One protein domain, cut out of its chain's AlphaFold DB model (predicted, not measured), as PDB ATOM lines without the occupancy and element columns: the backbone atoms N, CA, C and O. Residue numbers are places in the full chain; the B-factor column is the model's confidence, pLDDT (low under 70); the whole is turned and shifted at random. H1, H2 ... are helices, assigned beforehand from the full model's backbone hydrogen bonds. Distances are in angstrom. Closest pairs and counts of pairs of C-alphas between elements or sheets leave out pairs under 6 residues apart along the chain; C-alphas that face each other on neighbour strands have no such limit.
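AT A GLANCE: This is residues 10 to 77 of the 78 residues of an uncharacterized protein of uncultured bacterium (UniProt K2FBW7). Three separate helices are strung one after another along an extended chain, none of them packed on another. H1, the longest, sticks out as a straight arm with residues 10 to 33 and makes much of the length; H2 turns across the long axis, and the short H3 lies at the far end. The printed part has 68 residues, with three named helices in the order H1, H2, H3 and no named strand; the class is all helix. It is extended, with a radius of gyration of the C-alphas of 21.4 A, and its C-alphas span 70 by 25 by 23 A, a rod in outline.

IN THESE COORDINATES: Find C-alpha 10 at (-19.591, -35.883, 5.223); from there H1, residues 10 to 32, runs 33.4 A, with z falling to -22.951 at C-alpha 32. Next find C-alpha 42 at (-33.789, -16.924, -40.765), where H2, residues 42 to 58, begins; over its 24.6 A, x rises to -11.516. H3, residues 67 to 75, covers 12.3 A and ends at C-alpha 75, (-10.344, -22.100, -56.633).

HOW THE PARTS SIT: H1 and H2 are apart, with no C-alpha of the one within 8 A of the other. By the same measure H2 and H3 are apart, and so are H1 and H3. Residues 10 to 33, of which 10 to 32 belong to H1, stand free; so do residues 54 to 59, of which 54 to 58 belong to H2. In H1, H2 and H3 every O i to N i+4 pair is within hydrogen-bond range.

THE WHOLE: The two C-alphas farthest apart are those of Pro 10 and Lys 68, at 69.9 A. The printed part has no cut. The links H1 to H2, of 9 residues, and H2 to H3, of 8, are short. The mean pLDDT of the printed part is 90.1; look at residue 34 for the one value under 70.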
ATOM      1  N   PRO A  10     -19.806 -37.305   5.477       89.38
ATOM      2  CA  PRO A  10     -19.591 -35.883   5.223       89.38
ATOM      3  C   PRO A  10     -18.829 -35.621   3.920       89.38
ATOM      4  O   PRO A  10     -19.270 -34.799   3.121       89.38
ATOM      5  N   ALA A  11     -17.751 -36.369   3.658       86.31
ATOM      6  CA  ALA A  11     -16.963 -36.225   2.434       86.31
ATOM      7  C   ALA A  11     -17.775 -36.591   1.182       86.31
ATOM      8  O   ALA A  11     -17.648 -35.949   0.142       86.31
ATOM      9  N   TYR A  12     -18.653 -37.594   1.287       87.00
ATOM     10  CA  TYR A  12     -19.566 -37.958   0.207       87.00
ATOM     11  C   TYR A  12     -20.568 -36.836  -0.103       87.00
ATOM     12  O   TYR A  12     -20.769 -36.500  -1.266       87.00
ATOM     13  N   ARG A  13     -21.159 -36.207   0.924       90.44
ATOM     14  CA  ARG A  13     -22.070 -35.064   0.733       90.44
ATOM     15  C   ARG A  13     -21.364 -33.866   0.109       90.44
ATOM     16  O   ARG A  13     -21.875 -33.299  -0.848       90.44
ATOM     17  N   GLU A  14     -20.169 -33.534   0.592       93.25
ATOM     18  CA  GLU A  14     -19.374 -32.441   0.028       93.25
ATOM     19  C   GLU A  14     -19.035 -32.687  -1.451       93.25
ATOM     20  O   GLU A  14     -19.121 -31.777  -2.277       93.25
ATOM     21  N   LEU A  15     -18.697 -33.930  -1.810       91.88
ATOM     22  CA  LEU A  15     -18.452 -34.309  -3.197       91.88
ATOM     23  C   LEU A  15     -19.696 -34.089  -4.069       91.88
ATOM     24  O   LEU A  15     -19.586 -33.494  -5.142       91.88
ATOM     25  N   LEU A  16     -20.869 -34.532  -3.607       93.50
ATOM     26  CA  LEU A  16     -22.130 -34.335  -4.325       93.50
ATOM     27  C   LEU A  16     -22.461 -32.848  -4.501       93.50
ATOM     28  O   LEU A  16     -22.823 -32.430  -5.601       93.50
ATOM     29  N   ASP A  17     -22.264 -32.034  -3.466       95.69
ATOM     30  CA  ASP A  17     -22.500 -30.590  -3.537       95.69
ATOM     31  C   ASP A  17     -21.568 -29.911  -4.548       95.69
ATOM     32  O   ASP A  17     -21.984 -29.025  -5.303       95.69
ATOM     33  N   ARG A  18     -20.299 -30.331  -4.603       95.56
ATOM     34  CA  ARG A  18     -19.333 -29.832  -5.590       95.56
ATOM     35  C   ARG A  18     -19.712 -30.236  -7.011       95.56
ATOM     36  O   ARG A  18     -19.609 -29.398  -7.906       95.56
ATOM     37  N   LEU A  19     -20.179 -31.468  -7.217       95.44
ATOM     38  CA  LEU A  19     -20.669 -31.931  -8.518       95.44
ATOM     39  C   LEU A  19     -21.894 -31.130  -8.973       95.44
ATOM     40  O   LEU A  19     -21.904 -30.638 -10.098       95.44
ATOM     41  N   ALA A  20     -22.861 -30.893  -8.085       95.06
ATOM     42  CA  ALA A  20     -24.047 -30.096  -8.398       95.06
ATOM     43  C   ALA A  20     -23.700 -28.638  -8.756       95.06
ATOM     44  O   ALA A  20     -24.314 -28.033  -9.639       95.06
ATOM     45  N   ARG A  21     -22.696 -28.047  -8.092       96.25
ATOM     46  CA  ARG A  21     -22.185 -26.712  -8.453       96.25
ATOM     47  C   ARG A  21     -21.507 -26.717  -9.817       96.25
ATOM     48  O   ARG A  21     -21.747 -25.803 -10.603       96.25
ATOM     49  N   LEU A  22     -20.687 -27.730 -10.097       94.00
ATOM     50  CA  LEU A  22     -20.008 -27.873 -11.382       94.00
ATOM     51  C   LEU A  22     -21.022 -27.989 -12.526       94.00
ATOM     52  O   LEU A  22     -20.895 -27.284 -13.520       94.00
ATOM     53  N   GLU A  23     -22.053 -28.817 -12.358       93.19
ATOM     54  CA  GLU A  23     -23.123 -28.992 -13.341       93.19
ATOM     55  C   GLU A  23     -23.814 -27.661 -13.660       93.19
ATOM     56  O   GLU A  23     -23.903 -27.274 -14.825       93.19
ATOM     57  N   LYS A  24     -24.202 -26.894 -12.632       93.44
ATOM     58  CA  LYS A  24     -24.790 -25.557 -12.816       93.44
ATOM     59  C   LYS A  24     -23.856 -24.607 -13.561       93.44
ATOM     60  O   LYS A  24     -24.297 -23.895 -14.458       93.44
ATOM     61  N   MET A  25     -22.567 -24.603 -13.216       90.00
ATOM     62  CA  MET A  25     -21.578 -23.768 -13.902       90.00
ATOM     63  C   MET A  25     -21.438 -24.148 -15.376       90.00
ATOM     64  O   MET A  25     -21.365 -23.258 -16.221       90.00
ATOM     65  N   VAL A  26     -21.421 -25.446 -15.690       87.44
ATOM     66  CA  VAL A  26     -21.348 -25.946 -17.068       87.44
ATOM     67  C   VAL A  26     -22.594 -25.547 -17.853       87.44
ATOM     68  O   VAL A  26     -22.448 -25.036 -18.958       87.44
ATOM     69  N   VAL A  27     -23.796 -25.690 -17.287       84.56
ATOM     70  CA  VAL A  27     -25.046 -25.251 -17.938       84.56
ATOM     71  C   VAL A  27     -25.002 -23.757 -18.254       84.56
ATOM     72  O   VAL A  27     -25.197 -23.375 -19.403       84.56
ATOM     73  N   SER A  28     -24.638 -22.912 -17.287       83.38
ATOM     74  CA  SER A  28     -24.531 -21.466 -17.521       83.38
ATOM     75  C   SER A  28     -23.429 -21.087 -18.515       83.38
ATOM     76  O   SER A  28     -23.534 -20.071 -19.198       83.38
ATOM     77  N   LEU A  29     -22.351 -21.868 -18.607       81.31
ATOM     78  CA  LEU A  29     -21.339 -21.707 -19.653       81.31
ATOM     79  C   LEU A  29     -21.912 -22.072 -21.023       81.31
ATOM     80  O   LEU A  29     -21.757 -21.298 -21.959       81.31
ATOM     81  N   LEU A  30     -22.612 -23.201 -21.130       76.12
ATOM     82  CA  LEU A  30     -23.271 -23.651 -22.358       76.12
ATOM     83  C   LEU A  30     -24.347 -22.677 -22.844       76.12
ATOM     84  O   LEU A  30     -24.490 -22.509 -24.046       76.12
ATOM     85  N   GLU A  31     -25.057 -22.002 -21.943       73.62
ATOM     86  CA  GLU A  31     -26.000 -20.927 -22.284       73.62
ATOM     87  C   GLU A  31     -25.302 -19.677 -22.839       73.62
ATOM     88  O   GLU A  31     -25.877 -18.957 -23.651       73.62
ATOM     89  N   LYS A  32     -24.055 -19.416 -22.423       70.12
ATOM     90  CA  LYS A  32     -23.237 -18.312 -22.951       70.12
ATOM     91  C   LYS A  32     -22.610 -18.627 -24.304       70.12
ATOM     92  O   LYS A  32     -22.263 -17.701 -25.034       70.12
ATOM     93  N   PHE A  33     -22.435 -19.902 -24.635       70.56
ATOM     94  CA  PHE A  33     -22.089 -20.292 -25.992       70.56
ATOM     95  C   PHE A  33     -23.362 -20.173 -26.835       70.56
ATOM     96  O   PHE A  33     -24.249 -21.016 -26.735       70.56
ATOM     97  N   GLU A  34     -23.473 -19.106 -27.638       64.44
ATOM     98  CA  GLU A  34     -24.551 -18.988 -28.626       64.44
ATOM     99  C   GLU A  34     -24.612 -20.289 -29.435       64.44
ATOM    100  O   GLU A  34     -23.668 -20.632 -30.155       64.44
ATOM    101  N   LYS A  35     -25.704 -21.045 -29.275       73.50
ATOM    102  CA  LYS A  35     -25.947 -22.230 -30.091       73.50
ATOM    103  C   LYS A  35     -26.191 -21.753 -31.511       73.50
ATOM    104  O   LYS A  35     -27.126 -20.992 -31.744       73.50
ATOM    105  N   GLU A  36     -25.350 -22.202 -32.434       80.06
ATOM    106  CA  GLU A  36     -25.563 -21.966 -33.855       80.06
ATOM    107  C   GLU A  36     -26.959 -22.497 -34.240       80.06
ATOM    108  O   GLU A  36     -27.239 -23.678 -33.997       80.06
ATOM    109  N   PRO A  37     -27.863 -21.646 -34.766       86.62
ATOM    110  CA  PRO A  37     -29.196 -22.078 -35.173       86.62
ATOM    111  C   PRO A  37     -29.133 -23.064 -36.346       86.62
ATOM    112  O   PRO A  37     -28.087 -23.260 -36.965       86.62
ATOM    113  N   SER A  38     -30.259 -23.691 -36.692       88.44
ATOM    114  CA  SER A  38     -30.292 -24.627 -37.822       88.44
ATOM    115  C   SER A  38     -29.902 -23.925 -39.123       88.44
ATOM    116  O   SER A  38     -30.532 -22.933 -39.496       88.44
ATOM    117  N   TYR A  39     -28.911 -24.469 -39.837       87.00
ATOM    118  CA  TYR A  39     -28.428 -23.915 -41.102       87.00
ATOM    119  C   TYR A  39     -29.581 -23.634 -42.076       87.00
ATOM    120  O   TYR A  39     -30.455 -24.480 -42.279       87.00
ATOM    121  N   GLY A  40     -29.572 -22.443 -42.677       88.69
ATOM    122  CA  GLY A  40     -30.578 -22.004 -43.647       88.69
ATOM    123  C   GLY A  40     -31.875 -21.436 -43.056       88.69
ATOM    124  O   GLY A  40     -32.702 -20.955 -43.826       88.69
ATOM    125  N   SER A  41     -32.057 -21.449 -41.730       92.62
ATOM    126  CA  SER A  41     -33.142 -20.705 -41.070       92.62
ATOM    127  C   SER A  41     -32.871 -19.195 -41.057       92.62
ATOM    128  O   SER A  41     -31.716 -18.764 -41.109       92.62
ATOM    129  N   ASP A  42     -33.922 -18.382 -40.924       93.75
ATOM    130  CA  ASP A  42     -33.789 -16.924 -40.765       93.75
ATOM    131  C   ASP A  42     -32.942 -16.558 -39.534       93.75
ATOM    132  O   ASP A  42     -32.122 -15.640 -39.558       93.75
ATOM    133  N   GLU A  43     -33.084 -17.331 -38.457       90.75
ATOM    134  CA  GLU A  43     -32.299 -17.200 -37.229       90.75
ATOM    135  C   GLU A  43     -30.813 -17.480 -37.480       90.75
ATOM    136  O   GLU A  43     -29.954 -16.755 -36.976       90.75
ATOM    137  N   TRP A  44     -30.498 -18.488 -38.301       92.94
ATOM    138  CA  TRP A  44     -29.122 -18.790 -38.687       92.94
ATOM    139  C   TRP A  44     -28.513 -17.687 -39.551       92.94
ATOM    140  O   TRP A  44     -27.358 -17.323 -39.330       92.94
ATOM    141  N   TRP A  45     -29.271 -17.102 -40.484       93.06
ATOM    142  CA  TRP A  45     -28.788 -15.961 -41.270       93.06
ATOM    143  C   TRP A  45     -28.454 -14.762 -40.380       93.06
ATOM    144  O   TRP A  45     -27.367 -14.193 -40.505       93.06
ATOM    145  N   ASN A  46     -29.329 -14.432 -39.428       93.00
ATOM    146  CA  ASN A  46     -29.089 -13.360 -38.460       93.00
ATOM    147  C   ASN A  46     -27.859 -13.645 -37.577       93.00
ATOM    148  O   ASN A  46     -27.020 -12.764 -37.380       93.00
ATOM    149  N   TYR A  47     -27.717 -14.882 -37.091       91.25
ATOM    150  CA  TYR A  47     -26.539 -15.332 -36.342       91.25
ATOM    151  C   TYR A  47     -25.250 -15.209 -37.171       91.25
ATOM    152  O   TYR A  47     -24.250 -14.668 -36.698       91.25
ATOM    153  N   SER A  48     -25.278 -15.663 -38.426       91.50
ATOM    154  CA  SER A  48     -24.135 -15.656 -39.344       91.50
ATOM    155  C   SER A  48     -23.662 -14.234 -39.666       91.50
ATOM    156  O   SER A  48     -22.463 -13.953 -39.608       91.50
ATOM    157  N   ILE A  49     -24.597 -13.307 -39.908       93.25
ATOM    158  CA  ILE A  49     -24.290 -11.885 -40.119       93.25
ATOM    159  C   ILE A  49     -23.609 -11.296 -38.880       93.25
ATOM    160  O   ILE A  49     -22.518 -10.733 -38.992       93.25
ATOM    161  N   LYS A  50     -24.203 -11.479 -37.691       92.06
ATOM    162  CA  LYS A  50     -23.644 -10.975 -36.427       92.06
ATOM    163  C   LYS A  50     -22.226 -11.502 -36.187       92.06
ATOM    164  O   LYS A  50     -21.325 -10.738 -35.845       92.06
ATOM    165  N   LYS A  51     -22.012 -12.799 -36.414       90.75
ATOM    166  CA  LYS A  51     -20.697 -13.439 -36.291       90.75
ATOM    167  C   LYS A  51     -19.682 -12.849 -37.273       90.75
ATOM    168  O   LYS A  51     -18.562 -12.544 -36.873       90.75
ATOM    169  N   GLY A  52     -20.087 -12.614 -38.522       92.44
ATOM    170  CA  GLY A  52     -19.257 -11.946 -39.526       92.44
ATOM    171  C   GLY A  52     -18.836 -10.532 -39.111       92.44
ATOM    172  O   GLY A  52     -17.668 -10.169 -39.246       92.44
ATOM    173  N   GLU A  53     -19.747  -9.742 -38.539       94.50
ATOM    174  CA  GLU A  53     -19.423  -8.410 -38.009       94.50
ATOM    175  C   GLU A  53     -18.431  -8.465 -36.837       94.50
ATOM    176  O   GLU A  53     -17.532  -7.626 -36.733       94.50
ATOM    177  N   GLU A  54     -18.575  -9.444 -35.943       91.81
ATOM    178  CA  GLU A  54     -17.632  -9.654 -34.844       91.81
ATOM    179  C   GLU A  54     -16.242 -10.066 -35.333       91.81
ATOM    180  O   GLU A  54     -15.242  -9.587 -34.795       91.81
ATOM    181  N   ASP A  55     -16.165 -10.918 -36.353       92.19
ATOM    182  CA  ASP A  55     -14.895 -11.316 -36.957       92.19
ATOM    183  C   ASP A  55     -14.204 -10.134 -37.644       92.19
ATOM    184  O   ASP A  55     -12.995  -9.956 -37.478       92.19
ATOM    185  N   ILE A  56     -14.958  -9.245 -38.302       93.12
ATOM    186  CA  ILE A  56     -14.414  -7.982 -38.825       93.12
ATOM    187  C   ILE A  56     -13.838  -7.129 -37.685       93.12
ATOM    188  O   ILE A  56     -12.697  -6.675 -37.783       93.12
ATOM    189  N   LYS A  57     -14.574  -6.957 -36.574       92.50
ATOM    190  CA  LYS A  57     -14.106  -6.194 -35.396       92.50
ATOM    191  C   LYS A  57     -12.836  -6.782 -34.776       92.50
ATOM    192  O   LYS A  57     -11.994  -6.031 -34.290       92.50
ATOM    193  N   LYS A  58     -12.693  -8.110 -34.785       93.94
ATOM    194  CA  LYS A  58     -11.516  -8.825 -34.262       93.94
ATOM    195  C   LYS A  58     -10.330  -8.834 -35.235       93.94
ATOM    196  O   LYS A  58      -9.252  -9.272 -34.850       93.94
ATOM    197  N   GLY A  59     -10.507  -8.368 -36.473       93.94
ATOM    198  CA  GLY A  59      -9.478  -8.449 -37.514       93.94
ATOM    199  C   GLY A  59      -9.373  -9.824 -38.181       93.94
ATOM    200  O   GLY A  59      -8.430 -10.072 -38.929       93.94
ATOM    201  N   ASN A  60     -10.337 -10.716 -37.951       93.44
ATOM    202  CA  ASN A  60     -10.396 -12.067 -38.507       93.44
ATOM    203  C   ASN A  60     -10.983 -12.065 -39.927       93.44
ATOM    204  O   ASN A  60     -11.946 -12.767 -40.226       93.44
ATOM    205  N   TYR A  61     -10.416 -11.264 -40.822       93.06
ATOM    206  CA  TYR A  61     -10.846 -11.197 -42.214       93.06
ATOM    207  C   TYR A  61      -9.650 -11.173 -43.156       93.06
ATOM    208  O   TYR A  61      -8.520 -10.865 -42.778       93.06
ATOM    209  N   LYS A  62      -9.905 -11.511 -44.420       93.12
ATOM    210  CA  LYS A  62      -8.896 -11.460 -45.474       93.12
ATOM    211  C   LYS A  62      -9.272 -10.399 -46.491       93.12
ATOM    212  O   LYS A  62     -10.354 -10.447 -47.068       93.12
ATOM    213  N   VAL A  63      -8.356  -9.465 -46.719       94.12
ATOM    214  CA  VAL A  63      -8.481  -8.477 -47.790       94.12
ATOM    215  C   VAL A  63      -7.920  -9.065 -49.073       94.12
ATOM    216  O   VAL A  63      -6.879  -9.724 -49.076       94.12
ATOM    217  N   PHE A  64      -8.623  -8.803 -50.163       94.69
ATOM    218  CA  PHE A  64      -8.219  -9.151 -51.510       94.69
ATOM    219  C   PHE A  64      -8.070  -7.857 -52.302       94.69
ATOM    220  O   PHE A  64      -8.933  -6.985 -52.235       94.69
ATOM    221  N   ASP A  65      -6.971  -7.728 -53.037       93.31
ATOM    222  CA  ASP A  65      -6.664  -6.536 -53.837       93.31
ATOM    223  C   ASP A  65      -7.541  -6.419 -55.096       93.31
ATOM    224  O   ASP A  65      -7.645  -5.360 -55.710       93.31
ATOM    225  N   SER A  66      -8.158  -7.528 -55.503       95.69
ATOM    226  CA  SER A  66      -8.867  -7.661 -56.766       95.69
ATOM    227  C   SER A  66      -9.801  -8.868 -56.758       95.69
ATOM    228  O   SER A  66      -9.526  -9.884 -56.110       95.69
ATOM    229  N   GLY A  67     -10.849  -8.819 -57.586       94.12
ATOM    230  CA  GLY A  67     -11.707  -9.984 -57.825       94.12
ATOM    231  C   GLY A  67     -10.937 -11.202 -58.358       94.12
ATOM    232  O   GLY A  67     -11.280 -12.339 -58.039       94.12
ATOM    233  N   LYS A  68      -9.838 -10.987 -59.099       95.25
ATOM    234  CA  LYS A  68      -8.970 -12.066 -59.601       95.25
ATOM    235  C   LYS A  68      -8.232 -12.781 -58.468       95.25
ATOM    236  O   LYS A  68      -8.156 -14.009 -58.482       95.25
ATOM    237  N   SER A  69      -7.712 -12.038 -57.487       95.44
ATOM    238  CA  SER A  69      -7.050 -12.636 -56.318       95.44
ATOM    239  C   SER A  69      -8.029 -13.443 -55.459       95.44
ATOM    240  O   SER A  69      -7.694 -14.552 -55.040       95.44
ATOM    241  N   LEU A  70      -9.258 -12.940 -55.284       95.12
ATOM    242  CA  LEU A  70     -10.335 -13.648 -54.596       95.12
ATOM    243  C   LEU A  70     -10.701 -14.943 -55.330       95.12
ATOM    244  O   LEU A  70     -10.714 -16.012 -54.726       95.12
ATOM    245  N   SER A  71     -10.942 -14.866 -56.640       95.44
ATOM    246  CA  SER A  71     -11.295 -16.032 -57.456       95.44
ATOM    247  C   SER A  71     -10.215 -17.118 -57.398       95.44
ATOM    248  O   SER A  71     -10.526 -18.276 -57.124       95.44
ATOM    249  N   LYS A  72      -8.938 -16.738 -57.542       95.31
ATOM    250  CA  LYS A  72      -7.802 -17.666 -57.422       95.31
ATOM    251  C   LYS A  72      -7.734 -18.321 -56.039       95.31
ATOM    252  O   LYS A  72      -7.436 -19.508 -55.935       95.31
ATOM    253  N   TYR A  73      -8.003 -17.561 -54.977       94.81
ATOM    254  CA  TYR A  73      -8.040 -18.096 -53.620       94.81
ATOM    255  C   TYR A  73      -9.155 -19.131 -53.443       94.81
ATOM    256  O   TYR A  73      -8.883 -20.216 -52.936       94.81
ATOM    257  N   LEU A  74     -10.374 -18.839 -53.906       94.00
ATOM    258  CA  LEU A  74     -11.506 -19.766 -53.805       94.00
ATOM    259  C   LEU A  74     -11.264 -21.052 -54.602       94.00
ATOM    260  O   LEU A  74     -11.493 -22.139 -54.085       94.00
ATOM    261  N   GLN A  75     -10.714 -20.940 -55.813       94.00
ATOM    262  CA  GLN A  75     -10.344 -22.100 -56.633       94.00
ATOM    263  C   GLN A  75      -9.278 -22.987 -55.980       94.00
ATOM    264  O   GLN A  75      -9.253 -24.180 -56.232       94.00
ATOM    265  N   SER A  76      -8.407 -22.433 -55.132       91.50
ATOM    266  CA  SER A  76      -7.393 -23.220 -54.411       91.50
ATOM    267  C   SER A  76      -7.932 -23.996 -53.200       91.50
ATOM    268  O   SER A  76      -7.162 -24.674 -52.518       91.50
ATOM    269  N   LYS A  77      -9.219 -23.834 -52.869       86.06
ATOM    270  CA  LYS A  77      -9.875 -24.423 -51.689       86.06
ATOM    271  C   LYS A  77     -10.943 -25.461 -52.037       86.06
ATOM    272  O   LYS A  77     -11.492 -26.059 -51.116       86.06
TER     273      LYS A  77